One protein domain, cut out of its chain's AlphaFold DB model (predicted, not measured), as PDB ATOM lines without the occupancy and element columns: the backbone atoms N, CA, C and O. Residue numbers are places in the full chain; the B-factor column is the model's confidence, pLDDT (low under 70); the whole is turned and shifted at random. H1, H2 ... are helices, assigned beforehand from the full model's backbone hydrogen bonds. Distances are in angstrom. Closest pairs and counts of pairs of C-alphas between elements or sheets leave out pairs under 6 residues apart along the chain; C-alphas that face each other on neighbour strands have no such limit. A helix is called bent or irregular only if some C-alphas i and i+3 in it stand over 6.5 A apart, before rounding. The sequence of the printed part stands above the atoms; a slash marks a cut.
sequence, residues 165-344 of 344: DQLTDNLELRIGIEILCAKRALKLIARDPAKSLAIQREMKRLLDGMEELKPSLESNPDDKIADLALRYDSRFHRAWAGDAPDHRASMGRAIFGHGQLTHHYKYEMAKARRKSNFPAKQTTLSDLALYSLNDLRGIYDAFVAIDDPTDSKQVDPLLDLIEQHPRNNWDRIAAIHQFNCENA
ATOM      1  N   ASP A 165      63.978   0.114 -14.682       60.12
ATOM      2  CA  ASP A 165      64.860  -1.011 -15.029       60.12
ATOM      3  C   ASP A 165      64.194  -2.377 -14.805       60.12
ATOM      4  O   ASP A 165      64.339  -3.296 -15.608       60.12
ATOM      5  N   GLN A 166      63.425  -2.524 -13.718       61.12
ATOM      6  CA  GLN A 166      62.695  -3.763 -13.428       61.12
ATOM      7  C   GLN A 166      61.554  -4.012 -14.415       61.12
ATOM      8  O   GLN A 166      61.296  -5.164 -14.764       61.12
ATOM      9  N   LEU A 167      60.863  -2.954 -14.842       63.62
ATOM     10  CA  LEU A 167      59.812  -3.047 -15.850       63.62
ATOM     11  C   LEU A 167      60.404  -3.373 -17.219       63.62
ATOM     12  O   LEU A 167      59.887  -4.259 -17.889       63.62
ATOM     13  N   THR A 168      61.519  -2.744 -17.584       64.19
ATOM     14  CA  THR A 168      62.279  -3.034 -18.803       64.19
ATOM     15  C   THR A 168      62.751  -4.488 -18.848       64.19
ATOM     16  O   THR A 168      62.459  -5.200 -19.804       64.19
ATOM     17  N   ASP A 169      63.414  -4.973 -17.795       59.12
ATOM     18  CA  ASP A 169      63.889  -6.362 -17.722       59.12
ATOM     19  C   ASP A 169      62.733  -7.372 -17.847       59.12
ATOM     20  O   ASP A 169      62.895  -8.468 -18.395       59.12
ATOM     21  N   ASN A 170      61.561  -7.029 -17.308       65.19
ATOM     22  CA  ASN A 170      60.391  -7.890 -17.366       65.19
ATOM     23  C   ASN A 170      59.670  -7.830 -18.722       65.19
ATOM     24  O   ASN A 170      59.226  -8.868 -19.209       65.19
ATOM     25  N   LEU A 171      59.610  -6.653 -19.342       66.44
ATOM     26  CA  LEU A 171      59.092  -6.437 -20.691       66.44
ATOM     27  C   LEU A 171      59.833  -7.311 -21.710       66.44
ATOM     28  O   LEU A 171      59.204  -8.042 -22.468       66.44
ATOM     29  N   GLU A 172      61.163  -7.309 -21.656       65.88
ATOM     30  CA  GLU A 172      62.005  -8.140 -22.519       65.88
ATOM     31  C   GLU A 172      61.737  -9.640 -22.316       65.88
ATOM     32  O   GLU A 172      61.621 -10.410 -23.270       65.88
ATOM     33  N   LEU A 173      61.577 -10.070 -21.060       62.41
ATOM     34  CA  LEU A 173      61.215 -11.454 -20.757       62.41
ATOM     35  C   LEU A 173      59.830 -11.820 -21.314       62.41
ATOM     36  O   LEU A 173      59.650 -12.933 -21.805       62.41
ATOM     37  N   ARG A 174      58.864 -10.898 -21.234       69.06
ATOM     38  CA  ARG A 174      57.511 -11.075 -21.766       69.06
ATOM     39  C   ARG A 174      57.532 -11.241 -23.282       69.06
ATOM     40  O   ARG A 174      56.994 -12.235 -23.753       69.06
ATOM     41  N   ILE A 175      58.198 -10.338 -24.002       68.69
ATOM     42  CA  ILE A 175      58.336 -10.393 -25.466       68.69
ATOM     43  C   ILE A 175      58.913 -11.744 -25.895       68.69
ATOM     44  O   ILE A 175      58.329 -12.437 -26.723       68.69
ATOM     45  N   GLY A 176      60.017 -12.171 -25.269       61.38
ATOM     46  CA  GLY A 176      60.634 -13.457 -25.593       61.38
ATOM     47  C   GLY A 176      59.691 -14.645 -25.375       61.38
ATOM     48  O   GLY A 176      59.645 -15.556 -26.195       61.38
ATOM     49  N   ILE A 177      58.910 -14.641 -24.291       66.75
ATOM     50  CA  ILE A 177      57.952 -15.714 -23.994       66.75
ATOM     51  C   ILE A 177      56.753 -15.685 -24.961       66.75
ATOM     52  O   ILE A 177      56.356 -16.743 -25.447       66.75
ATOM     53  N   GLU A 178      56.217 -14.506 -25.280       69.88
ATOM     54  CA  GLU A 178      55.112 -14.333 -26.234       69.88
ATOM     55  C   GLU A 178      55.501 -14.805 -27.638       69.88
ATOM     56  O   GLU A 178      54.772 -15.600 -28.229       69.88
ATOM     57  N   ILE A 179      56.690 -14.434 -28.125       73.94
ATOM     58  CA  ILE A 179      57.229 -14.903 -29.411       73.94
ATOM     59  C   ILE A 179      57.358 -16.431 -29.431       73.94
ATOM     60  O   ILE A 179      56.986 -17.070 -30.417       73.94
ATOM     61  N   LEU A 180      57.854 -17.050 -28.353       68.00
ATOM     62  CA  LEU A 180      57.969 -18.511 -28.282       68.00
ATOM     63  C   LEU A 180      56.599 -19.202 -28.319       68.00
ATOM     64  O   LEU A 180      56.424 -20.195 -29.033       68.00
ATOM     65  N   CYS A 181      55.623 -18.683 -27.572       73.00
ATOM     66  CA  CYS A 181      54.263 -19.213 -27.592       73.00
ATOM     67  C   CYS A 181      53.606 -19.026 -28.970       73.00
ATOM     68  O   CYS A 181      53.018 -19.978 -29.486       73.00
ATOM     69  N   ALA A 182      53.788 -17.870 -29.612       77.19
ATOM     70  CA  ALA A 182      53.289 -17.604 -30.958       77.19
ATOM     71  C   ALA A 182      53.913 -18.548 -31.998       77.19
ATOM     72  O   ALA A 182      53.194 -19.200 -32.751       77.19
ATOM     73  N   LYS A 183      55.237 -18.749 -31.975       73.12
ATOM     74  CA  LYS A 183      55.913 -19.731 -32.844       73.12
ATOM     75  C   LYS A 183      55.388 -21.150 -32.651       73.12
ATOM     76  O   LYS A 183      55.260 -21.899 -33.621       73.12
ATOM     77  N   ARG A 184      55.056 -21.552 -31.419       75.69
ATOM     78  CA  ARG A 184      54.396 -22.846 -31.192       75.69
ATOM     79  C   ARG A 184      53.013 -22.878 -31.830       75.69
ATOM     80  O   ARG A 184      52.702 -23.880 -32.473       75.69
ATOM     81  N   ALA A 185      52.208 -21.838 -31.623       80.88
ATOM     82  CA  ALA A 185      50.871 -21.736 -32.193       80.88
ATOM     83  C   ALA A 185      50.919 -21.830 -33.727       80.88
ATOM     84  O   ALA A 185      50.172 -22.608 -34.311       80.88
ATOM     85  N   LEU A 186      51.894 -21.179 -34.367       81.62
ATOM     86  CA  LEU A 186      52.157 -21.303 -35.803       81.62
ATOM     87  C   LEU A 186      52.522 -22.736 -36.213       81.62
ATOM     88  O   LEU A 186      51.935 -23.283 -37.142       81.62
ATOM     89  N   LYS A 187      53.410 -23.418 -35.470       78.69
ATOM     90  CA  LYS A 187      53.723 -24.844 -35.706       78.69
ATOM     91  C   LYS A 187      52.490 -25.758 -35.564       78.69
ATOM     92  O   LYS A 187      52.515 -26.877 -36.079       78.69
ATOM     93  N   LEU A 188      51.434 -25.338 -34.855       77.38
ATOM     94  CA  LEU A 188      50.176 -26.090 -34.778       77.38
ATOM     95  C   LEU A 188      49.336 -25.960 -36.051       77.38
ATOM     96  O   LEU A 188      48.623 -26.907 -36.344       77.38
ATOM     97  N   ILE A 189      49.458 -24.886 -36.840       78.12
ATOM     98  CA  ILE A 189      48.727 -24.741 -38.115       78.12
ATOM     99  C   ILE A 189      48.985 -25.951 -39.022       78.12
ATOM    100  O   ILE A 189      48.044 -26.574 -39.500       78.12
ATOM    101  N   ALA A 190      50.253 -26.340 -39.180       74.62
ATOM    102  CA  ALA A 190      50.639 -27.456 -40.045       74.62
ATOM    103  C   ALA A 190      50.375 -28.849 -39.435       74.62
ATOM    104  O   ALA A 190      50.198 -29.818 -40.168       74.62
ATOM    105  N   ARG A 191      50.396 -28.980 -38.099       78.81
ATOM    106  CA  ARG A 191      50.341 -30.287 -37.403       78.81
ATOM    107  C   ARG A 191      48.957 -30.647 -36.863       78.81
ATOM    108  O   ARG A 191      48.631 -31.825 -36.781       78.81
ATOM    109  N   ASP A 192      48.194 -29.653 -36.422       84.50
ATOM    110  CA  ASP A 192      46.895 -29.802 -35.761       84.50
ATOM    111  C   ASP A 192      46.044 -28.527 -35.974       84.50
ATOM    112  O   ASP A 192      45.944 -27.669 -35.080       84.50
ATOM    113  N   PRO A 193      45.433 -28.375 -37.167       84.06
ATOM    114  CA  PRO A 193      44.681 -27.175 -37.530       84.06
ATOM    115  C   PRO A 193      43.543 -26.852 -36.553       84.06
ATOM    116  O   PRO A 193      43.238 -25.683 -36.323       84.06
ATOM    117  N   ALA A 194      42.939 -27.867 -35.925       87.81
ATOM    118  CA  ALA A 194      41.846 -27.685 -34.972       87.81
ATOM    119  C   ALA A 194      42.285 -26.897 -33.727       87.81
ATOM    120  O   ALA A 194      41.547 -26.021 -33.266       87.81
ATOM    121  N   LYS A 195      43.497 -27.157 -33.212       82.94
ATOM    122  CA  LYS A 195      44.066 -26.397 -32.085       82.94
ATOM    123  C   LYS A 195      44.436 -24.973 -32.475       82.94
ATOM    124  O   LYS A 195      44.181 -24.056 -31.699       82.94
ATOM    125  N   SER A 196      44.981 -24.771 -33.674       84.25
ATOM    126  CA  SER A 196      45.246 -23.416 -34.175       84.25
ATOM    127  C   SER A 196      43.951 -22.601 -34.298       84.25
ATOM    128  O   SER A 196      43.852 -21.493 -33.771       84.25
ATOM    129  N   LEU A 197      42.896 -23.195 -34.868       88.38
ATOM    130  CA  LEU A 197      41.569 -22.578 -34.957       88.38
ATOM    131  C   LEU A 197      40.943 -22.296 -33.585       88.38
ATOM    132  O   LEU A 197      40.131 -21.381 -33.456       88.38
ATOM    133  N   ALA A 198      41.250 -23.087 -32.554       89.50
ATOM    134  CA  ALA A 198      40.806 -22.801 -31.189       89.50
ATOM    135  C   ALA A 198      41.493 -21.544 -30.625       89.50
ATOM    136  O   ALA A 198      40.811 -20.686 -30.068       89.50
ATOM    137  N   ILE A 199      42.806 -21.396 -30.845       88.75
ATOM    138  CA  ILE A 199      43.567 -20.194 -30.464       88.75
ATOM    139  C   ILE A 199      43.018 -18.960 -31.191       88.75
ATOM    140  O   ILE A 199      42.689 -17.970 -30.540       88.75
ATOM    141  N   GLN A 200      42.835 -19.035 -32.516       92.38
ATOM    142  CA  GLN A 200      42.269 -17.937 -33.314       92.38
ATOM    143  C   GLN A 200      40.880 -17.518 -32.811       92.38
ATOM    144  O   GLN A 200      40.618 -16.329 -32.637       92.38
ATOM    145  N   ARG A 201      39.996 -18.482 -32.516       93.69
ATOM    146  CA  ARG A 201      38.657 -18.198 -31.972       93.69
ATOM    147  C   ARG A 201      38.712 -17.487 -30.623       93.69
ATOM    148  O   ARG A 201      37.957 -16.541 -30.419       93.69
ATOM    149  N   GLU A 202      39.595 -17.912 -29.722       93.00
ATOM    150  CA  GLU A 202      39.739 -17.267 -28.415       93.00
ATOM    151  C   GLU A 202      40.308 -15.848 -28.540       93.00
ATOM    152  O   GLU A 202      39.771 -14.917 -27.940       93.00
ATOM    153  N   MET A 203      41.327 -15.647 -29.382       94.75
ATOM    154  CA  MET A 203      41.873 -14.316 -29.674       94.75
ATOM    155  C   MET A 203      40.804 -13.387 -30.256       94.75
ATOM    156  O   MET A 203      40.646 -12.262 -29.784       94.75
ATOM    157  N   LYS A 204      40.014 -13.872 -31.225       96.81
ATOM    158  CA  LYS A 204      38.916 -13.106 -31.824       96.81
ATOM    159  C   LYS A 204      37.848 -12.737 -30.799       96.81
ATOM    160  O   LYS A 204      37.444 -11.583 -30.747       96.81
ATOM    161  N   ARG A 205      37.435 -13.684 -29.951       96.81
ATOM    162  CA  ARG A 205      36.455 -13.450 -28.876       96.81
ATOM    163  C   ARG A 205      36.921 -12.356 -27.911       96.81
ATOM    164  O   ARG A 205      36.117 -11.542 -27.466       96.81
ATOM    165  N   LEU A 206      38.208 -12.347 -27.567       91.06
ATOM    166  CA  LEU A 206      38.796 -11.338 -26.687       91.06
ATOM    167  C   LEU A 206      38.899  -9.970 -27.370       91.06
ATOM    168  O   LEU A 206      38.602  -8.963 -26.733       91.06
ATOM    169  N   LEU A 207      39.263  -9.943 -28.654       96.00
ATOM    170  CA  LEU A 207      39.296  -8.721 -29.457       96.00
ATOM    171  C   LEU A 207      37.898  -8.106 -29.599       96.00
ATOM    172  O   LEU A 207      37.737  -6.908 -29.400       96.00
ATOM    173  N   ASP A 208      36.883  -8.928 -29.870       96.06
ATOM    174  CA  ASP A 208      35.490  -8.483 -29.974       96.06
ATOM    175  C   ASP A 208      34.984  -7.907 -28.650       96.06
ATOM    176  O   ASP A 208      34.403  -6.826 -28.631       96.06
ATOM    177  N   GLY A 209      35.294  -8.561 -27.527       94.38
ATOM    178  CA  GLY A 209      34.967  -8.024 -26.205       94.38
ATOM    179  C   GLY A 209      35.662  -6.690 -25.902       94.38
ATOM    180  O   GLY A 209      35.106  -5.858 -25.192       94.38
ATOM    181  N   MET A 210      36.857  -6.454 -26.448       93.19
ATOM    182  CA  MET A 210      37.546  -5.168 -26.323       93.19
ATOM    183  C   MET A 210      36.952  -4.097 -27.255       93.19
ATOM    184  O   MET A 210      36.842  -2.938 -26.857       93.19
ATOM    185  N   GLU A 211      36.521  -4.474 -28.461       95.94
ATOM    186  CA  GLU A 211      35.820  -3.594 -29.409       95.94
ATOM    187  C   GLU A 211      34.473  -3.103 -28.886       95.94
ATOM    188  O   GLU A 211      34.129  -1.939 -29.072       95.94
ATOM    189  N   GLU A 212      33.728  -3.943 -28.168       96.38
ATOM    190  CA  GLU A 212      32.477  -3.532 -27.520       96.38
ATOM    191  C   GLU A 212      32.681  -2.363 -26.537       96.38
ATOM    192  O   GLU A 212      31.780  -1.547 -26.340       96.38
ATOM    193  N   LEU A 213      33.879  -2.236 -25.953       91.81
ATOM    194  CA  LEU A 213      34.234  -1.143 -25.042       91.81
ATOM    195  C   LEU A 213      34.698   0.124 -25.774       91.81
ATOM    196  O   LEU A 213      34.714   1.198 -25.169       91.81
ATOM    197  N   LYS A 214      35.066   0.030 -27.060       94.31
ATOM    198  CA  LYS A 214      35.654   1.128 -27.839       94.31
ATOM    199  C   LYS A 214      34.815   2.413 -27.818       94.31
ATOM    200  O   LYS A 214      35.392   3.453 -27.494       94.31
ATOM    201  N   PRO A 215      33.482   2.396 -28.044       93.94
ATOM    202  CA  PRO A 215      32.687   3.623 -28.006       93.94
ATOM    203  C   PRO A 215      32.763   4.330 -26.650       93.94
ATOM    204  O   PRO A 215      32.811   5.558 -26.586       93.94
ATOM    205  N   SER A 216      32.803   3.572 -25.550       90.44
ATOM    206  CA  SER A 216      32.949   4.136 -24.207       90.44
ATOM    207  C   SER A 216      34.347   4.702 -23.977       90.44
ATOM    208  O   SER A 216      34.462   5.786 -23.417       90.44
ATOM    209  N   LEU A 217      35.394   4.023 -24.453       88.31
ATOM    210  CA  LEU A 217      36.771   4.518 -24.363       88.31
ATOM    211  C   LEU A 217      36.963   5.850 -25.107       88.31
ATOM    212  O   LEU A 217      37.687   6.710 -24.612       88.31
ATOM    213  N   GLU A 218      36.303   6.028 -26.257       89.81
ATOM    214  CA  GLU A 218      36.383   7.242 -27.084       89.81
ATOM    215  C   GLU A 218      35.524   8.400 -26.546       89.81
ATOM    216  O   GLU A 218      35.918   9.561 -26.644       89.81
ATOM    217  N   SER A 219      34.346   8.103 -25.985       83.88
ATOM    218  CA  SER A 219      33.361   9.125 -25.587       83.88
ATOM    219  C   SER A 219      33.415   9.527 -24.112       83.88
ATOM    220  O   SER A 219      33.031  10.647 -23.771       83.88
ATOM    221  N   ASN A 220      33.875   8.638 -23.227       77.50
ATOM    222  CA  ASN A 220      33.945   8.883 -21.791       77.50
ATOM    223  C   ASN A 220      35.141   8.134 -21.178       77.50
ATOM    224  O   ASN A 220      35.003   6.960 -20.826       77.50
ATOM    225  N   PRO A 221      36.315   8.779 -21.036       69.62
ATOM    226  CA  PRO A 221      37.516   8.128 -20.528       69.62
ATOM    227  C   PRO A 221      37.401   7.798 -19.028       69.62
ATOM    228  O   PRO A 221      37.916   8.509 -18.166       69.62
ATOM    229  N   ASP A 222      36.705   6.701 -18.723       74.75
ATOM    230  CA  ASP A 222      36.612   6.078 -17.404       74.75
ATOM    231  C   ASP A 222      37.740   5.051 -17.241       74.75
ATOM    232  O   ASP A 222      37.803   4.042 -17.951       74.75
ATOM    233  N   ASP A 223      38.603   5.282 -16.248       68.12
ATOM    234  CA  ASP A 223      39.718   4.399 -15.904       68.12
ATOM    235  C   ASP A 223      39.259   2.944 -15.660       68.12
ATOM    236  O   ASP A 223      40.024   2.016 -15.918       68.12
ATOM    237  N   LYS A 224      38.017   2.709 -15.206       72.62
ATOM    238  CA  LYS A 224      37.481   1.349 -15.013       72.62
ATOM    239  C   LYS A 224      37.230   0.615 -16.326       72.62
ATOM    240  O   LYS A 224      37.460  -0.592 -16.402       72.62
ATOM    241  N   ILE A 225      36.743   1.325 -17.342       75.31
ATOM    242  CA  ILE A 225      36.492   0.756 -18.670       75.31
ATOM    243  C   ILE A 225      37.831   0.499 -19.362       75.31
ATOM    244  O   ILE A 225      38.039  -0.576 -19.920       75.31
ATOM    245  N   ALA A 226      38.775   1.436 -19.242       78.25
ATOM    246  CA  ALA A 226      40.128   1.258 -19.752       78.25
ATOM    247  C   ALA A 226      40.859   0.084 -19.075       78.25
ATOM    248  O   ALA A 226      41.500  -0.720 -19.750       78.25
ATOM    249  N   ASP A 227      40.692  -0.093 -17.763       73.00
ATOM    250  CA  ASP A 227      41.192  -1.270 -17.047       73.00
ATOM    251  C   ASP A 227      40.594  -2.573 -17.558       73.00
ATOM    252  O   ASP A 227      41.306  -3.570 -17.697       73.00
ATOM    253  N   LEU A 228      39.288  -2.584 -17.822       74.94
ATOM    254  CA  LEU A 228      38.622  -3.753 -18.374       74.94
ATOM    255  C   LEU A 228      39.165  -4.086 -19.769       74.94
ATOM    256  O   LEU A 228      39.479  -5.245 -20.028       74.94
ATOM    257  N   ALA A 229      39.359  -3.087 -20.629       78.38
ATOM    258  CA  ALA A 229      39.956  -3.265 -21.949       78.38
ATOM    259  C   ALA A 229      41.395  -3.815 -21.873       78.38
ATOM    260  O   ALA A 229      41.727  -4.779 -22.556       78.38
ATOM    261  N   LEU A 230      42.231  -3.306 -20.963       77.00
ATOM    262  CA  LEU A 230      43.591  -3.828 -20.752       77.00
ATOM    263  C   LEU A 230      43.606  -5.253 -20.157       77.00
ATOM    264  O   LEU A 230      44.582  -5.989 -20.307       77.00
ATOM    265  N   ARG A 231      42.519  -5.707 -19.513       73.38
ATOM    266  CA  ARG A 231      42.369  -7.135 -19.162       73.38
ATOM    267  C   ARG A 231      42.140  -7.999 -20.397       73.38
ATOM    268  O   ARG A 231      42.652  -9.116 -20.426       73.38
ATOM    269  N   TYR A 232      41.381  -7.515 -21.383       79.75
ATOM    270  CA  TYR A 232      41.228  -8.217 -22.659       79.75
ATOM    271  C   TYR A 232      42.568  -8.329 -23.382       79.75
ATOM    272  O   TYR A 232      42.911  -9.435 -23.786       79.75
ATOM    273  N   ASP A 233      43.366  -7.259 -23.416       85.19
ATOM    274  CA  ASP A 233      44.742  -7.290 -23.936       85.19
ATOM    275  C   ASP A 233      45.594  -8.359 -23.233       85.19
ATOM    276  O   ASP A 233      46.095  -9.305 -23.845       85.19
ATOM    277  N   SER A 234      45.644  -8.322 -21.899       77.94
ATOM    278  CA  SER A 234      46.365  -9.333 -21.125       77.94
ATOM    279  C   SER A 234      45.901 -10.769 -21.407       77.94
ATOM    280  O   SER A 234      46.722 -11.686 -21.354       77.94
ATOM    281  N   ARG A 235      44.603 -10.995 -21.639       80.06
ATOM    282  CA  ARG A 235      44.054 -12.320 -21.960       80.06
ATOM    283  C   ARG A 235      44.340 -12.716 -23.406       80.06
ATOM    284  O   ARG A 235      44.588 -13.892 -23.650       80.06
ATOM    285  N   PHE A 236      44.364 -11.760 -24.330       88.44
ATOM    286  CA  PHE A 236      44.658 -11.991 -25.741       88.44
ATOM    287  C   PHE A 236      46.044 -12.613 -25.894       88.44
ATOM    288  O   PHE A 236      46.180 -13.673 -26.497       88.44
ATOM    289  N   HIS A 237      47.058 -12.050 -25.232       81.88
ATOM    290  CA  HIS A 237      48.404 -12.632 -25.261       81.88
ATOM    291  C   HIS A 237      48.460 -14.021 -24.612       81.88
ATOM    292  O   HIS A 237      49.193 -14.889 -25.077       81.88
ATOM    293  N   ARG A 238      47.651 -14.303 -23.579       76.62
ATOM    294  CA  ARG A 238      47.569 -15.660 -22.990       76.62
ATOM    295  C   ARG A 238      47.035 -16.694 -23.970       76.62
ATOM    296  O   ARG A 238      47.405 -17.860 -23.837       76.62
ATOM    297  N   ALA A 239      46.203 -16.295 -24.930       84.38
ATOM    298  CA  ALA A 239      45.619 -17.217 -25.895       84.38
ATOM    299  C   ALA A 239      46.692 -17.950 -26.720       84.38
ATOM    300  O   ALA A 239      46.485 -19.112 -27.066       84.38
ATOM    301  N   TRP A 240      47.880 -17.355 -26.919       78.50
ATOM    302  CA  TRP A 240      49.027 -18.019 -27.557       78.50
ATOM    303  C   TRP A 240      49.429 -19.337 -26.894       78.50
ATOM    304  O   TRP A 240      49.942 -20.238 -27.557       78.50
ATOM    305  N   ALA A 241      49.209 -19.477 -25.583       65.00
ATOM    306  CA  ALA A 241      49.515 -20.713 -24.876       65.00
ATOM    307  C   ALA A 241      48.611 -21.886 -25.299       65.00
ATOM    308  O   ALA A 241      48.997 -23.042 -25.104       65.00
ATOM    309  N   GLY A 242      47.431 -21.609 -25.869       73.94
ATOM    310  CA  GLY A 242      46.425 -22.618 -26.192       73.94
ATOM    311  C   GLY A 242      46.120 -23.497 -24.981       73.94
ATOM    312  O   GLY A 242      46.005 -22.991 -23.864       73.94
ATOM    313  N   ASP A 243      46.043 -24.811 -25.189       65.38
ATOM    314  CA  ASP A 243      45.866 -25.820 -24.132       65.38
ATOM    315  C   ASP A 243      47.178 -26.374 -23.557       65.38
ATOM    316  O   ASP A 243      47.140 -27.267 -22.718       65.38
ATOM    317  N   ALA A 244      48.345 -25.864 -23.969       60.28
ATOM    318  CA  ALA A 244      49.629 -26.380 -23.500       60.28
ATOM    319  C   ALA A 244      49.904 -25.932 -22.047       60.28
ATOM    320  O   ALA A 244      50.159 -24.739 -21.823       60.28
ATOM    321  N   PRO A 245      49.910 -26.846 -21.052       53.16
ATOM    322  CA  PRO A 245      50.000 -26.471 -19.637       53.16
ATOM    323  C   PRO A 245      51.272 -25.681 -19.306       53.16
ATOM    324  O   PRO A 245      51.214 -24.651 -18.631       53.16
ATOM    325  N   ASP A 246      52.414 -26.080 -19.871       49.47
ATOM    326  CA  ASP A 246      53.698 -25.401 -19.658       49.47
ATOM    327  C   ASP A 246      53.732 -23.979 -20.227       49.47
ATOM    328  O   ASP A 246      54.376 -23.082 -19.668       49.47
ATOM    329  N   HIS A 247      53.030 -23.747 -21.339       60.34
ATOM    330  CA  HIS A 247      52.920 -22.421 -21.939       60.34
ATOM    331  C   HIS A 247      51.975 -21.550 -21.129       60.34
ATOM    332  O   HIS A 247      52.310 -20.400 -20.867       60.34
ATOM    333  N   ARG A 248      50.860 -22.100 -20.635       54.31
ATOM    334  CA  ARG A 248      49.954 -21.385 -19.726       54.31
ATOM    335  C   ARG A 248      50.677 -20.959 -18.454       54.31
ATOM    336  O   ARG A 248      50.588 -19.798 -18.060       54.31
ATOM    337  N   ALA A 249      51.458 -21.858 -17.858       52.62
ATOM    338  CA  ALA A 249      52.258 -21.560 -16.674       52.62
ATOM    339  C   ALA A 249      53.319 -20.477 -16.946       52.62
ATOM    340  O   ALA A 249      53.539 -19.589 -16.118       52.62
ATOM    341  N   SER A 250      53.966 -20.526 -18.113       53.06
ATOM    342  CA  SER A 250      54.996 -19.558 -18.503       53.06
ATOM    343  C   SER A 250      54.412 -18.183 -18.832       53.06
ATOM    344  O   SER A 250      54.880 -17.181 -18.291       53.06
ATOM    345  N   MET A 251      53.341 -18.134 -19.629       59.38
ATOM    346  CA  MET A 251      52.585 -16.917 -19.943       59.38
ATOM    347  C   MET A 251      51.983 -16.298 -18.686       59.38
ATOM    348  O   MET A 251      52.087 -15.090 -18.492       59.38
ATOM    349  N   GLY A 252      51.438 -17.114 -17.779       54.03
ATOM    350  CA  GLY A 252      50.930 -16.654 -16.488       54.03
ATOM    351  C   GLY A 252      51.986 -15.910 -15.668       54.03
ATOM    352  O   GLY A 252      51.664 -14.919 -15.019       54.03
ATOM    353  N   ARG A 253      53.260 -16.324 -15.756       55.47
ATOM    354  CA  ARG A 253      54.389 -15.666 -15.079       55.47
ATOM    355  C   ARG A 253      54.962 -14.469 -15.841       55.47
ATOM    356  O   ARG A 253      55.437 -13.525 -15.213       55.47
ATOM    357  N   ALA A 254      54.947 -14.509 -17.169       56.06
ATOM    358  CA  ALA A 254      55.463 -13.445 -18.030       56.06
ATOM    359  C   ALA A 254      54.536 -12.220 -18.051       56.06
ATOM    360  O   ALA A 254      54.980 -11.079 -17.950       56.06
ATOM    361  N   ILE A 255      53.225 -12.464 -18.092       53.41
ATOM    362  CA  ILE A 255      52.190 -11.430 -18.205       53.41
ATOM    363  C   ILE A 255      52.009 -10.619 -16.915       53.41
ATOM    364  O   ILE A 255      51.390  -9.556 -16.935       53.41
ATOM    365  N   PHE A 256      52.638 -11.016 -15.802       55.03
ATOM    366  CA  PHE A 256      52.760 -10.132 -14.638       55.03
ATOM    367  C   PHE A 256      53.406  -8.784 -14.986       55.03
ATOM    368  O   PHE A 256      53.048  -7.773 -14.380       55.03
ATOM    369  N   GLY A 257      54.281  -8.744 -15.996       53.31
ATOM    370  CA  GLY A 257      54.816  -7.502 -16.550       53.31
ATOM    371  C   GLY A 257      53.764  -6.546 -17.054       53.31
ATOM    372  O   GLY A 257      53.812  -5.363 -16.737       53.31
ATOM    373  N   HIS A 258      52.776  -7.067 -17.776       60.19
ATOM    374  CA  HIS A 258      51.689  -6.270 -18.326       60.19
ATOM    375  C   HIS A 258      50.897  -5.566 -17.210       60.19
ATOM    376  O   HIS A 258      50.713  -4.351 -17.236       60.19
ATOM    377  N   GLY A 259      50.527  -6.299 -16.153       60.28
ATOM    378  CA  GLY A 259      49.846  -5.712 -14.993       60.28
ATOM    379  C   GLY A 259      50.690  -4.668 -14.246       60.28
ATOM    380  O   GLY A 259      50.153  -3.663 -13.777       60.28
ATOM    381  N   GLN A 260      52.008  -4.872 -14.148       63.00
ATOM    382  CA  GLN A 260      52.926  -3.923 -13.507       63.00
ATOM    383  C   GLN A 260      53.162  -2.662 -14.343       63.00
ATOM    384  O   GLN A 260      53.263  -1.580 -13.769       63.00
ATOM    385  N   LEU A 261      53.178  -2.774 -15.672       64.31
ATOM    386  CA  LEU A 261      53.246  -1.635 -16.591       64.31
ATOM    387  C   LEU A 261      52.018  -0.734 -16.432       64.31
ATOM    388  O   LEU A 261      52.162   0.460 -16.170       64.31
ATOM    389  N   THR A 262      50.817  -1.314 -16.454       64.25
ATOM    390  CA  THR A 262      49.562  -0.579 -16.223       64.25
ATOM    391  C   THR A 262      49.512   0.052 -14.828       64.25
ATOM    392  O   THR A 262      49.077   1.193 -14.662       64.25
ATOM    393  N   HIS A 263      49.995  -0.650 -13.797       63.41
ATOM    394  CA  HIS A 263      50.063  -0.099 -12.440       63.41
ATOM    395  C   HIS A 263      51.048   1.076 -12.349       63.41
ATOM    396  O   HIS A 263      50.727   2.109 -11.755       63.41
ATOM    397  N   HIS A 264      52.235   0.936 -12.942       64.12
ATOM    398  CA  HIS A 264      53.247   1.988 -12.964       64.12
ATOM    399  C   HIS A 264      52.739   3.221 -13.717       64.12
ATOM    400  O   HIS A 264      52.873   4.335 -13.218       64.12
ATOM    401  N   TYR A 265      52.057   3.025 -14.847       66.81
ATOM    402  CA  TYR A 265      51.415   4.100 -15.593       66.81
ATOM    403  C   TYR A 265      50.450   4.918 -14.731       66.81
ATOM    404  O   TYR A 265      50.580   6.137 -14.634       66.81
ATOM    405  N   LYS A 266      49.511   4.260 -14.040       65.44
ATOM    406  CA  LYS A 266      48.558   4.944 -13.149       65.44
ATOM    407  C   LYS A 266      49.256   5.717 -12.039       65.44
ATOM    408  O   LYS A 266      48.817   6.806 -11.671       65.44
ATOM    409  N   TYR A 267      50.325   5.150 -11.487       68.25
ATOM    410  CA  TYR A 267      51.118   5.794 -10.449       68.25
ATOM    411  C   TYR A 267      51.803   7.067 -10.967       68.25
ATOM    412  O   TYR A 267      51.686   8.122 -10.337       68.25
ATOM    413  N   GLU A 268      52.452   6.999 -12.129       66.44
ATOM    414  CA  GLU A 268      53.103   8.149 -12.761       66.44
ATOM    415  C   GLU A 268      52.085   9.205 -13.225       66.44
ATOM    416  O   GLU A 268      52.291  10.397 -12.989       66.44
ATOM    417  N   MET A 269      50.925   8.798 -13.745       65.06
ATOM    418  CA  MET A 269      49.814   9.703 -14.069       65.06
ATOM    419  C   MET A 269      49.250  10.406 -12.830       65.06
ATOM    420  O   MET A 269      49.008  11.613 -12.851       65.06
ATOM    421  N   ALA A 270      49.067   9.687 -11.720       66.25
ATOM    422  CA  ALA A 270      48.587  10.275 -10.473       66.25
ATOM    423  C   ALA A 270      49.586  11.277  -9.874       66.25
ATOM    424  O   ALA A 270      49.162  12.249  -9.248       66.25
ATOM    425  N   LYS A 271      50.897  11.065 -10.056       65.94
ATOM    426  CA  LYS A 271      51.921  12.066  -9.716       65.94
ATOM    427  C   LYS A 271      51.824  13.290 -10.618       65.94
ATOM    428  O   LYS A 271      51.799  14.405 -10.105       65.94
ATOM    429  N   ALA A 272      51.747  13.077 -11.926       66.94
ATOM    430  CA  ALA A 272      51.764  14.145 -12.912       66.94
ATOM    431  C   ALA A 272      50.548  15.073 -12.755       66.94
ATOM    432  O   ALA A 272      50.710  16.289 -12.698       66.94
ATOM    433  N   ARG A 273      49.353  14.508 -12.521       67.94
ATOM    434  CA  ARG A 273      48.105  15.251 -12.248       67.94
ATOM    435  C   ARG A 273      48.148  16.139 -10.997       67.94
ATOM    436  O   ARG A 273      47.329  17.041 -10.875       67.94
ATOM    437  N   ARG A 274      49.060  15.893 -10.048       74.38
ATOM    438  CA  ARG A 274      49.229  16.751  -8.855       74.38
ATOM    439  C   ARG A 274      50.041  18.014  -9.145       74.38
ATOM    440  O   ARG A 274      50.140  18.867  -8.268       74.38
ATOM    441  N   LYS A 275      50.636  18.128 -10.334       72.06
ATOM    442  CA  LYS A 275      51.427  19.286 -10.753       72.06
ATOM    443  C   LYS A 275      50.536  20.279 -11.495       72.06
ATOM    444  O   LYS A 275      49.736  19.889 -12.339       72.06
ATOM    445  N   SER A 276      50.702  21.570 -11.214       58.12
ATOM    446  CA  SER A 276      49.877  22.656 -11.771       58.12
ATOM    447  C   SER A 276      49.971  22.814 -13.294       58.12
ATOM    448  O   SER A 276      49.094  23.427 -13.889       58.12
ATOM    449  N   ASN A 277      50.998  22.233 -13.923       69.00
ATOM    450  CA  ASN A 277      51.265  22.337 -15.361       69.00
ATOM    451  C   ASN A 277      51.010  21.017 -16.111       69.00
ATOM    452  O   ASN A 277      51.614  20.784 -17.156       69.00
ATOM    453  N   PHE A 278      50.175  20.120 -15.572       69.19
ATOM    454  CA  PHE A 278      49.879  18.857 -16.248       69.19
ATOM    455  C   PHE A 278      49.201  19.112 -17.613       69.19
ATOM    456  O   PHE A 278      48.137  19.736 -17.652       69.19
ATOM    457  N   PRO A 279      49.789  18.663 -18.739       66.62
ATOM    458  CA  PRO A 279      49.256  18.925 -20.071       66.62
ATOM    459  C   PRO A 279      47.856  18.335 -20.266       66.62
ATOM    460  O   PRO A 279      47.631  17.148 -20.041       66.62
ATOM    461  N   ALA A 280      46.933  19.130 -20.813       63.53
ATOM    462  CA  ALA A 280      45.582  18.667 -21.152       63.53
ATOM    463  C   ALA A 280      45.549  17.572 -22.243       63.53
ATOM    464  O   ALA A 280      44.540  16.891 -22.388       63.53
ATOM    465  N   LYS A 281      46.636  17.405 -23.015       66.00
ATOM    466  CA  LYS A 281      46.758  16.445 -24.131       66.00
ATOM    467  C   LYS A 281      47.581  15.192 -23.796       66.00
ATOM    468  O   LYS A 281      48.016  14.494 -24.709       66.00
ATOM    469  N   GLN A 282      47.880  14.932 -22.524       70.31
ATOM    470  CA  GLN A 282      48.669  13.753 -22.167       70.31
ATOM    471  C   GLN A 282      47.863  12.472 -22.410       70.31
ATOM    472  O   GLN A 282      46.661  12.446 -22.152       70.31
ATOM    473  N   THR A 283      48.534  11.415 -22.880       73.00
ATOM    474  CA  THR A 283      47.934  10.085 -23.051       73.00
ATOM    475  C   THR A 283      47.217   9.673 -21.762       73.00
ATOM    476  O   THR A 283      47.758   9.805 -20.663       73.00
ATOM    477  N   THR A 284      45.973   9.226 -21.893       80.81
ATOM    478  CA  THR A 284      45.114   8.725 -20.815       80.81
ATOM    479  C   THR A 284      45.172   7.200 -20.738       80.81
ATOM    480  O   THR A 284      45.828   6.546 -21.550       80.81
ATOM    481  N   LEU A 285      44.537   6.592 -19.732       76.81
ATOM    482  CA  LEU A 285      44.438   5.130 -19.682       76.81
ATOM    483  C   LEU A 285      43.562   4.595 -20.827       76.81
ATOM    484  O   LEU A 285      43.876   3.550 -21.392       76.81
ATOM    485  N   SER A 286      42.521   5.340 -21.212       86.56
ATOM    486  CA  SER A 286      41.687   5.025 -22.375       86.56
ATOM    487  C   SER A 286      42.472   5.066 -23.676       86.56
ATOM    488  O   SER A 286      42.321   4.166 -24.493       86.56
ATOM    489  N   ASP A 287      43.369   6.040 -23.842       87.44
ATOM    490  CA  ASP A 287      44.234   6.091 -25.021       87.44
ATOM    491  C   ASP A 287      45.124   4.845 -25.102       87.44
ATOM    492  O   ASP A 287      45.180   4.206 -26.148       87.44
ATOM    493  N   LEU A 288      45.767   4.438 -23.995       85.31
ATOM    494  CA  LEU A 288      46.547   3.190 -23.955       85.31
ATOM    495  C   LEU A 288      45.716   1.962 -24.349       85.31
ATOM    496  O   LEU A 288      46.200   1.110 -25.096       85.31
ATOM    497  N   ALA A 289      44.475   1.875 -23.867       86.62
ATOM    498  CA  ALA A 289      43.566   0.798 -24.238       86.62
ATOM    499  C   ALA A 289      43.217   0.836 -25.737       86.62
ATOM    500  O   ALA A 289      43.262  -0.200 -26.392       86.62
ATOM    501  N   LEU A 290      42.941   2.014 -26.304       91.50
ATOM    502  CA  LEU A 290      42.635   2.176 -27.730       91.50
ATOM    503  C   LEU A 290      43.826   1.828 -28.632       91.50
ATOM    504  O   LEU A 290      43.648   1.189 -29.667       91.50
ATOM    505  N   TYR A 291      45.048   2.201 -28.243       89.94
ATOM    506  CA  TYR A 291      46.249   1.783 -28.973       89.94
ATOM    507  C   TYR A 291      46.445   0.274 -28.909       89.94
ATOM    508  O   TYR A 291      46.667  -0.348 -29.943       89.94
ATOM    509  N   SER A 292      46.281  -0.307 -27.720       91.00
ATOM    510  CA  SER A 292      46.371  -1.756 -27.549       91.00
ATOM    511  C   SER A 292      45.341  -2.463 -28.428       91.00
ATOM    512  O   SER A 292      45.696  -3.387 -29.139       91.00
ATOM    513  N   LEU A 293      44.097  -1.978 -28.492       94.19
ATOM    514  CA  LEU A 293      43.072  -2.542 -29.373       94.19
ATOM    515  C   LEU A 293      43.508  -2.574 -30.850       94.19
ATOM    516  O   LEU A 293      43.348  -3.596 -31.519       94.19
ATOM    517  N   ASN A 294      44.081  -1.477 -31.352       94.19
ATOM    518  CA  ASN A 294      44.563  -1.404 -32.732       94.19
ATOM    519  C   ASN A 294      45.738  -2.362 -32.986       94.19
ATOM    520  O   ASN A 294      45.739  -3.065 -33.998       94.19
ATOM    521  N   ASP A 295      46.698  -2.434 -32.060       94.62
ATOM    522  CA  ASP A 295      47.836  -3.353 -32.153       94.62
ATOM    523  C   ASP A 295      47.374  -4.819 -32.148       94.62
ATOM    524  O   ASP A 295      47.804  -5.610 -32.986       94.62
ATOM    525  N   LEU A 296      46.458  -5.188 -31.243       95.25
ATOM    526  CA  LEU A 296      45.940  -6.557 -31.133       95.25
ATOM    527  C   LEU A 296      45.164  -6.977 -32.376       95.25
ATOM    528  O   LEU A 296      45.267  -8.131 -32.793       95.25
ATOM    529  N   ARG A 297      44.419  -6.054 -32.995       96.50
ATOM    530  CA  ARG A 297      43.794  -6.306 -34.295       96.50
ATOM    531  C   ARG A 297      44.848  -6.588 -35.363       96.50
ATOM    532  O   ARG A 297      44.730  -7.598 -36.042       96.50
ATOM    533  N   GLY A 298      45.896  -5.767 -35.454       96.06
ATOM    534  CA  GLY A 298      47.000  -6.001 -36.391       96.06
ATOM    535  C   GLY A 298      47.678  -7.359 -36.181       96.06
ATOM    536  O   GLY A 298      47.908  -8.087 -37.143       96.06
ATOM    537  N   ILE A 299      47.933  -7.740 -34.924       96.31
ATOM    538  CA  ILE A 299      48.486  -9.056 -34.562       96.31
ATOM    539  C   ILE A 299      47.538 -10.186 -34.990       96.31
ATOM    540  O   ILE A 299      47.982 -11.179 -35.563       96.31
ATOM    541  N   TYR A 300      46.240 -10.055 -34.711       96.94
ATOM    542  CA  TYR A 300      45.244 -11.059 -35.080       96.94
ATOM    543  C   TYR A 300      45.138 -11.224 -36.601       96.94
ATOM    544  O   TYR A 300      45.196 -12.349 -37.096       96.94
ATOM    545  N   ASP A 301      45.032 -10.117 -37.336       96.06
ATOM    546  CA  ASP A 301      44.912 -10.122 -38.793       96.06
ATOM    547  C   ASP A 301      46.160 -10.747 -39.438       96.06
ATOM    548  O   ASP A 301      46.038 -11.600 -40.318       96.06
ATOM    549  N   ALA A 302      47.359 -10.408 -38.941       95.25
ATOM    550  CA  ALA A 302      48.610 -11.022 -39.381       95.25
ATOM    551  C   ALA A 302      48.655 -12.529 -39.081       95.25
ATOM    552  O   ALA A 302      49.090 -13.309 -39.920       95.25
ATOM    553  N   PHE A 303      48.171 -12.962 -37.913       94.56
ATOM    554  CA  PHE A 303      48.144 -14.382 -37.553       94.56
ATOM    555  C   PHE A 303      47.197 -15.203 -38.431       94.56
ATOM    556  O   PHE A 303      47.541 -16.314 -38.830       94.56
ATOM    557  N   VAL A 304      46.016 -14.669 -38.744       93.44
ATOM    558  CA  VAL A 304      45.034 -15.342 -39.608       93.44
ATOM    559  C   VAL A 304      45.505 -15.407 -41.061       93.44
ATOM    560  O   VAL A 304      45.150 -16.347 -41.767       93.44
ATOM    561  N   ALA A 305      46.307 -14.437 -41.506       93.06
ATOM    562  CA  ALA A 305      46.822 -14.383 -42.869       93.06
ATOM    563  C   ALA A 305      47.933 -15.406 -43.172       93.06
ATOM    564  O   ALA A 305      48.251 -15.593 -44.343       93.06
ATOM    565  N   ILE A 306      48.520 -16.053 -42.156       91.44
ATOM    566  CA  ILE A 306      49.605 -17.026 -42.349       91.44
ATOM    567  C   ILE A 306      49.034 -18.361 -42.833       91.44
ATOM    568  O   ILE A 306      48.342 -19.058 -42.085       91.44
ATOM    569  N   ASP A 307      49.377 -18.741 -44.061       86.75
ATOM    570  CA  ASP A 307      49.029 -20.039 -44.647       86.75
ATOM    571  C   ASP A 307      50.174 -21.062 -44.535       86.75
ATOM    572  O   ASP A 307      49.923 -22.246 -44.287       86.75
ATOM    573  N   ASP A 308      51.426 -20.602 -44.609       86.44
ATOM    574  CA  ASP A 308      52.635 -21.402 -44.424       86.44
ATOM    575  C   ASP A 308      53.469 -20.894 -43.229       86.44
ATOM    576  O   ASP A 308      54.187 -19.896 -43.335       86.44
ATOM    577  N   PRO A 309      53.463 -21.600 -42.080       79.94
ATOM    578  CA  PRO A 309      54.244 -21.210 -40.906       79.94
ATOM    579  C   PRO A 309      55.761 -21.419 -41.072       79.94
ATOM    580  O   PRO A 309      56.512 -21.150 -40.131       79.94
ATOM    581  N   THR A 310      56.224 -21.949 -42.210       81.00
ATOM    582  CA  THR A 310      57.650 -22.077 -42.547       81.00
ATOM    583  C   THR A 310      58.169 -20.921 -43.403       81.00
ATOM    584  O   THR A 310      59.383 -20.709 -43.449       81.00
ATOM    585  N   ASP A 311      57.282 -20.125 -44.012       84.44
ATOM    586  CA  ASP A 311      57.662 -18.926 -44.756       84.44
ATOM    587  C   ASP A 311      57.926 -17.753 -43.800       84.44
ATOM    588  O   ASP A 311      57.016 -17.083 -43.304       84.44
ATOM    589  N   SER A 312      59.211 -17.462 -43.582       80.62
ATOM    590  CA  SER A 312      59.663 -16.305 -42.795       80.62
ATOM    591  C   SER A 312      59.023 -14.981 -43.231       80.62
ATOM    592  O   SER A 312      58.741 -14.145 -42.383       80.62
ATOM    593  N   LYS A 313      58.698 -14.792 -44.520       86.12
ATOM    594  CA  LYS A 313      58.101 -13.534 -45.000       86.12
ATOM    595  C   LYS A 313      56.683 -13.308 -44.481       86.12
ATOM    596  O   LYS A 313      56.243 -12.162 -44.439       86.12
ATOM    597  N   GLN A 314      55.980 -14.375 -44.105       86.88
ATOM    598  CA  GLN A 314      54.653 -14.296 -43.497       86.88
ATOM    599  C   GLN A 314      54.730 -14.246 -41.969       86.88
ATOM    600  O   GLN A 314      53.954 -13.544 -41.326       86.88
ATOM    601  N   VAL A 315      55.682 -14.980 -41.388       83.50
ATOM    602  CA  VAL A 315      55.832 -15.107 -39.934       83.50
ATOM    603  C   VAL A 315      56.501 -13.884 -39.306       83.50
ATOM    604  O   VAL A 315      56.044 -13.427 -38.259       83.50
ATOM    605  N   ASP A 316      57.551 -13.338 -39.918       85.31
ATOM    606  CA  ASP A 316      58.335 -12.242 -39.336       85.31
ATOM    607  C   ASP A 316      57.484 -10.985 -39.056       85.31
ATOM    608  O   ASP A 316      57.552 -10.491 -37.929       85.31
ATOM    609  N   PRO A 317      56.584 -10.528 -39.957       91.44
ATOM    610  CA  PRO A 317      55.698  -9.399 -39.662       91.44
ATOM    611  C   PRO A 317      54.809  -9.608 -38.427       91.44
ATOM    612  O   PRO A 317      54.570  -8.669 -37.671       91.44
ATOM    613  N   LEU A 318      54.327 -10.835 -38.186       92.81
ATOM    614  CA  LEU A 318      53.562 -11.153 -36.977       92.81
ATOM    615  C   LEU A 318      54.442 -11.047 -35.725       92.81
ATOM    616  O   LEU A 318      54.013 -10.489 -34.716       92.81
ATOM    617  N   LEU A 319      55.655 -11.599 -35.772       86.25
ATOM    618  CA  LEU A 319      56.570 -11.570 -34.630       86.25
ATOM    619  C   LEU A 319      57.017 -10.144 -34.302       86.25
ATOM    620  O   LEU A 319      57.070  -9.794 -33.124       86.25
ATOM    621  N   ASP A 320      57.243  -9.321 -35.325       86.69
ATOM    622  CA  ASP A 320      57.526  -7.898 -35.172       86.69
ATOM    623  C   ASP A 320      56.358  -7.183 -34.485       86.69
ATOM    624  O   ASP A 320      56.570  -6.442 -33.528       86.69
ATOM    625  N   LEU A 321      55.110  -7.436 -34.895       93.06
ATOM    626  CA  LEU A 321      53.933  -6.846 -34.243       93.06
ATOM    627  C   LEU A 321      53.808  -7.268 -32.769       93.06
ATOM    628  O   LEU A 321      53.518  -6.428 -31.913       93.06
ATOM    629  N   ILE A 322      54.066  -8.544 -32.458       85.56
ATOM    630  CA  ILE A 322      54.070  -9.065 -31.080       85.56
ATOM    631  C   ILE A 322      55.171  -8.403 -30.244       85.56
ATOM    632  O   ILE A 322      54.937  -8.073 -29.084       85.56
ATOM    633  N   GLU A 323      56.358  -8.179 -30.809       83.94
ATOM    634  CA  GLU A 323      57.442  -7.465 -30.132       83.94
ATOM    635  C   GLU A 323      57.128  -5.977 -29.928       83.94
ATOM    636  O   GLU A 323      57.373  -5.433 -28.846       83.94
ATOM    637  N   GLN A 324      56.609  -5.301 -30.956       88.00
ATOM    638  CA  GLN A 324      56.400  -3.856 -30.931       88.00
ATOM    639  C   GLN A 324      55.259  -3.451 -30.009       88.00
ATOM    640  O   GLN A 324      55.395  -2.467 -29.289       88.00
ATOM    641  N   HIS A 325      54.164  -4.210 -29.958       90.19
ATOM    642  CA  HIS A 325      53.013  -3.881 -29.119       90.19
ATOM    643  C   HIS A 325      53.379  -3.533 -27.651       90.19
ATOM    644  O   HIS A 325      53.059  -2.439 -27.168       90.19
ATOM    645  N   PRO A 326      54.097  -4.392 -26.902       81.44
ATOM    646  CA  PRO A 326      54.442  -4.090 -25.523       81.44
ATOM    647  C   PRO A 326      55.530  -2.997 -25.408       81.44
ATOM    648  O   PRO A 326      55.558  -2.297 -24.393       81.44
ATOM    649  N   ARG A 327      56.373  -2.784 -26.436       84.31
ATOM    650  CA  ARG A 327      57.340  -1.666 -26.502       84.31
ATOM    651  C   ARG A 327      56.651  -0.314 -26.725       84.31
ATOM    652  O   ARG A 327      56.939   0.638 -26.006       84.31
ATOM    653  N   ASN A 328      55.669  -0.251 -27.620       85.56
ATOM    654  CA  ASN A 328      54.852   0.939 -27.874       85.56
ATOM    655  C   ASN A 328      54.141   1.410 -26.598       85.56
ATOM    656  O   ASN A 328      54.097   2.605 -26.290       85.56
ATOM    657  N   ASN A 329      53.611   0.463 -25.818       78.50
ATOM    658  CA  ASN A 329      53.001   0.748 -24.520       78.50
ATOM    659  C   ASN A 329      54.034   1.236 -23.484       78.50
ATOM    660  O   ASN A 329      53.733   2.128 -22.686       78.50
ATOM    661  N   TRP A 330      55.259   0.701 -23.507       82.25
ATOM    662  CA  TRP A 330      56.355   1.146 -22.643       82.25
ATOM    663  C   TRP A 330      56.805   2.582 -22.923       82.25
ATOM    664  O   TRP A 330      56.929   3.366 -21.982       82.25
ATOM    665  N   ASP A 331      56.992   2.956 -24.188       82.38
ATOM    666  CA  ASP A 331      57.479   4.291 -24.559       82.38
ATOM    667  C   ASP A 331      56.550   5.405 -24.051       82.38
ATOM    668  O   ASP A 331      56.994   6.472 -23.617       82.38
ATOM    669  N   ARG A 332      55.244   5.129 -23.992       80.19
ATOM    670  CA  ARG A 332      54.246   6.047 -23.424       80.19
ATOM    671  C   ARG A 332      54.358   6.180 -21.906       80.19
ATOM    672  O   ARG A 332      54.199   7.280 -21.375       80.19
ATOM    673  N   ILE A 333      54.656   5.086 -21.203       74.69
ATOM    674  CA  ILE A 333      54.940   5.109 -19.759       74.69
ATOM    675  C   ILE A 333      56.212   5.922 -19.494       74.69
ATOM    676  O   ILE A 333      56.217   6.788 -18.615       74.69
ATOM    677  N   ALA A 334      57.264   5.682 -20.281       80.56
ATOM    678  CA  ALA A 334      58.532   6.390 -20.173       80.56
ATOM    679  C   ALA A 334      58.363   7.905 -20.388       80.56
ATOM    680  O   ALA A 334      58.909   8.689 -19.614       80.56
ATOM    681  N   ALA A 335      57.536   8.324 -21.352       82.44
ATOM    682  CA  ALA A 335      57.250   9.735 -21.605       82.44
ATOM    683  C   ALA A 335      56.600  10.453 -20.401       82.44
ATOM    684  O   ALA A 335      56.977  11.577 -20.064       82.44
ATOM    685  N   ILE A 336      55.651   9.813 -19.703       76.69
ATOM    686  CA  ILE A 336      55.036  10.402 -18.494       76.69
ATOM    687  C   ILE A 336      56.031  10.446 -17.337       76.69
ATOM    688  O   ILE A 336      56.066  11.423 -16.585       76.69
ATOM    689  N   HIS A 337      56.857   9.410 -17.194       80.75
ATOM    690  CA  HIS A 337      57.909   9.408 -16.187       80.75
ATOM    691  C   HIS A 337      58.908  10.551 -16.414       80.75
ATOM    692  O   HIS A 337      59.220  11.289 -15.481       80.75
ATOM    693  N   GLN A 338      59.350  10.750 -17.658       83.19
ATOM    694  CA  GLN A 338      60.241  11.847 -18.025       83.19
ATOM    695  C   GLN A 338      59.623  13.210 -17.689       83.19
ATOM    696  O   GLN A 338      60.270  14.017 -17.023       83.19
ATOM    697  N   PHE A 339      58.347  13.431 -18.027       82.38
ATOM    698  CA  PHE A 339      57.624  14.641 -17.621       82.38
ATOM    699  C   PHE A 339      57.657  14.845 -16.097       82.38
ATOM    700  O   PHE A 339      57.877  15.956 -15.603       82.38
ATOM    701  N   ASN A 340      57.458  13.774 -15.322       74.19
ATOM    702  CA  ASN A 340      57.535  13.846 -13.868       74.19
ATOM    703  C   ASN A 340      58.934  14.213 -13.371       74.19
ATOM    704  O   ASN A 340      59.014  14.966 -12.403       74.19
ATOM    705  N   CYS A 341      60.000  13.727 -14.001       79.75
ATOM    706  CA  CYS A 341      61.375  14.082 -13.653       79.75
ATOM    707  C   CYS A 341      61.713  15.536 -13.998       79.75
ATOM    708  O   CYS A 341      62.303  16.224 -13.176       79.75
ATOM    709  N   GLU A 342      61.304  16.021 -15.171       82.12
ATOM    710  CA  GLU A 342      61.589  17.390 -15.640       82.12
ATOM    711  C   GLU A 342      60.863  18.473 -14.827       82.12
ATOM    712  O   GLU A 342      61.273  19.630 -14.822       82.12
ATOM    713  N   ASN A 343      59.786  18.101 -14.132       70.06
ATOM    714  CA  ASN A 343      58.949  19.012 -13.348       70.06
ATOM    715  C   ASN A 343      58.975  18.701 -11.837       70.06
ATOM    716  O   ASN A 343      58.005  19.018 -11.139       70.06
ATOM    717  N   ALA A 344      59.933  17.901 -11.353       69.56
ATOM    718  CA  ALA A 344      60.113  17.571  -9.930       69.56
ATOM    719  C   ALA A 344      61.036  18.592  -9.265       69.56
ATOM    720  O   ALA A 344      60.753  18.918  -8.091       69.56
TER     721      ALA A 344
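This is residues 165 to 344 of the 344 residues of an uncharacterized protein of Planctomycetes bacterium FF011L (UniProt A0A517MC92). The model is an elongated bundle of seven helices, H1, H2, H4, H5, H6, H7 and H8, with H2, H4 and H7 grouped on one side and H1, H6 and H8 on the other. H7 and H8 join the two groups, H5 packs on H1, and short H3 follows H2 and packs on H7. The loop of residues 273 to 284 reaches Ser 276 at one end of the long axis, and Arg 191 of H1 is at the other. The printed part has 180 residues with eight named helices, H1 to H8 in chain order, and no named strand; its class is all helix. It is compact, with a radius of gyration of the C-alphas of 17.2 A, and spans 59 by 35 by 30 A.

H1, residues 165 to 191, touches H2, residues 193 to 211, with residues 185 to 189 alone, at a steep tilt of 46 degrees, opposite ways; the closest C-alphas, of Ile 189 and Ser 196, are 5.4 A apart. H3, residues 214 to 219, and H2 meet only through their link. H4, residues 223 to 239, touches H2 at a shallow tilt of 7 degrees, opposite ways, closest at the C-alphas of Met 210 and Ala 229, 5.3 A. H3 and H4 touch only at the corner, only just, with 3 pairs of C-alphas within 8 A, the closest those of Leu 217 and Ala 226, 6.6 A. H5, residues 245 to 254, forms a hairpin with H4; they only just touch, with 3 pairs within 8 A, the closest C-alphas being those of Arg 238 and Met 251, 6.0 A. H5 also touches H1, with Arg 174 and Ala 254 the closest C-alphas at 4.9 A. H6, residues 256 to 272, touches H1 with residues 257 to 261 alone, closest at the C-alphas of Asn 170 and Gly 257, 5.6 A. H7, residues 285 to 304, touches H4 the same way at a shallow tilt of 24 degrees, with the C-alphas of Ala 226 and Ser 286 closest, 4.8 A; it also touches H2, at Met 210 and Leu 293, whose C-alphas are 6.8 A apart, and H3, at Leu 217 and Ser 286, 5.3 A between C-alphas. H8, residues 312 to 342, forms a hairpin with H7 at a shallow tilt of 10 degrees, with the C-alphas of Ala 302 and Leu 318 closest, 5.5 A. H8 touches H6 with residues 330 to 340 alone, closest at the C-alphas of Tyr 265 and Ile 333, 5.5 A. It touches H1 with residues 319 to 327 alone, closest at the C-alphas of Ile 175 and Glu 323, 5.6 A. H2 and H8 are apart. Every O i to N i+4 pair is within hydrogen-bond range in H2, H3, H5, H6 and H7; the counts are 21 of 23 in H1, 12 of 13 in H4 and 22 of 27 in H8.

H1 begins at C-alpha 165, (64.860, -1.011, -15.029), and is 39.6 A long from first to last C-alpha. H2 is 26.5 A, H3 8.6 A, H4 24.5 A, H5 14.2 A and H6 24.4 A long. H7 begins at C-alpha 285, (44.438, 5.130, -19.682), and is 28.6 A long. H8, 43.3 A long, ends at C-alpha 342, (61.589, 17.390, -15.640). It has a kink of 26 degrees near residue 324, and is neither bent nor irregular, but only just: C-alphas 323 and 326 are 6.5 A apart.

The two C-alphas farthest apart are those of Arg 191 and Ser 276, at 58.8 A. The printed part has no cut. The link from H6 to H7, 12 residues, is long, and the link from H7 to H8 is short. Mean pLDDT of the printed part is 77.9; 56 residues are under 70, among them residues 165 to 178 and 243 to 273.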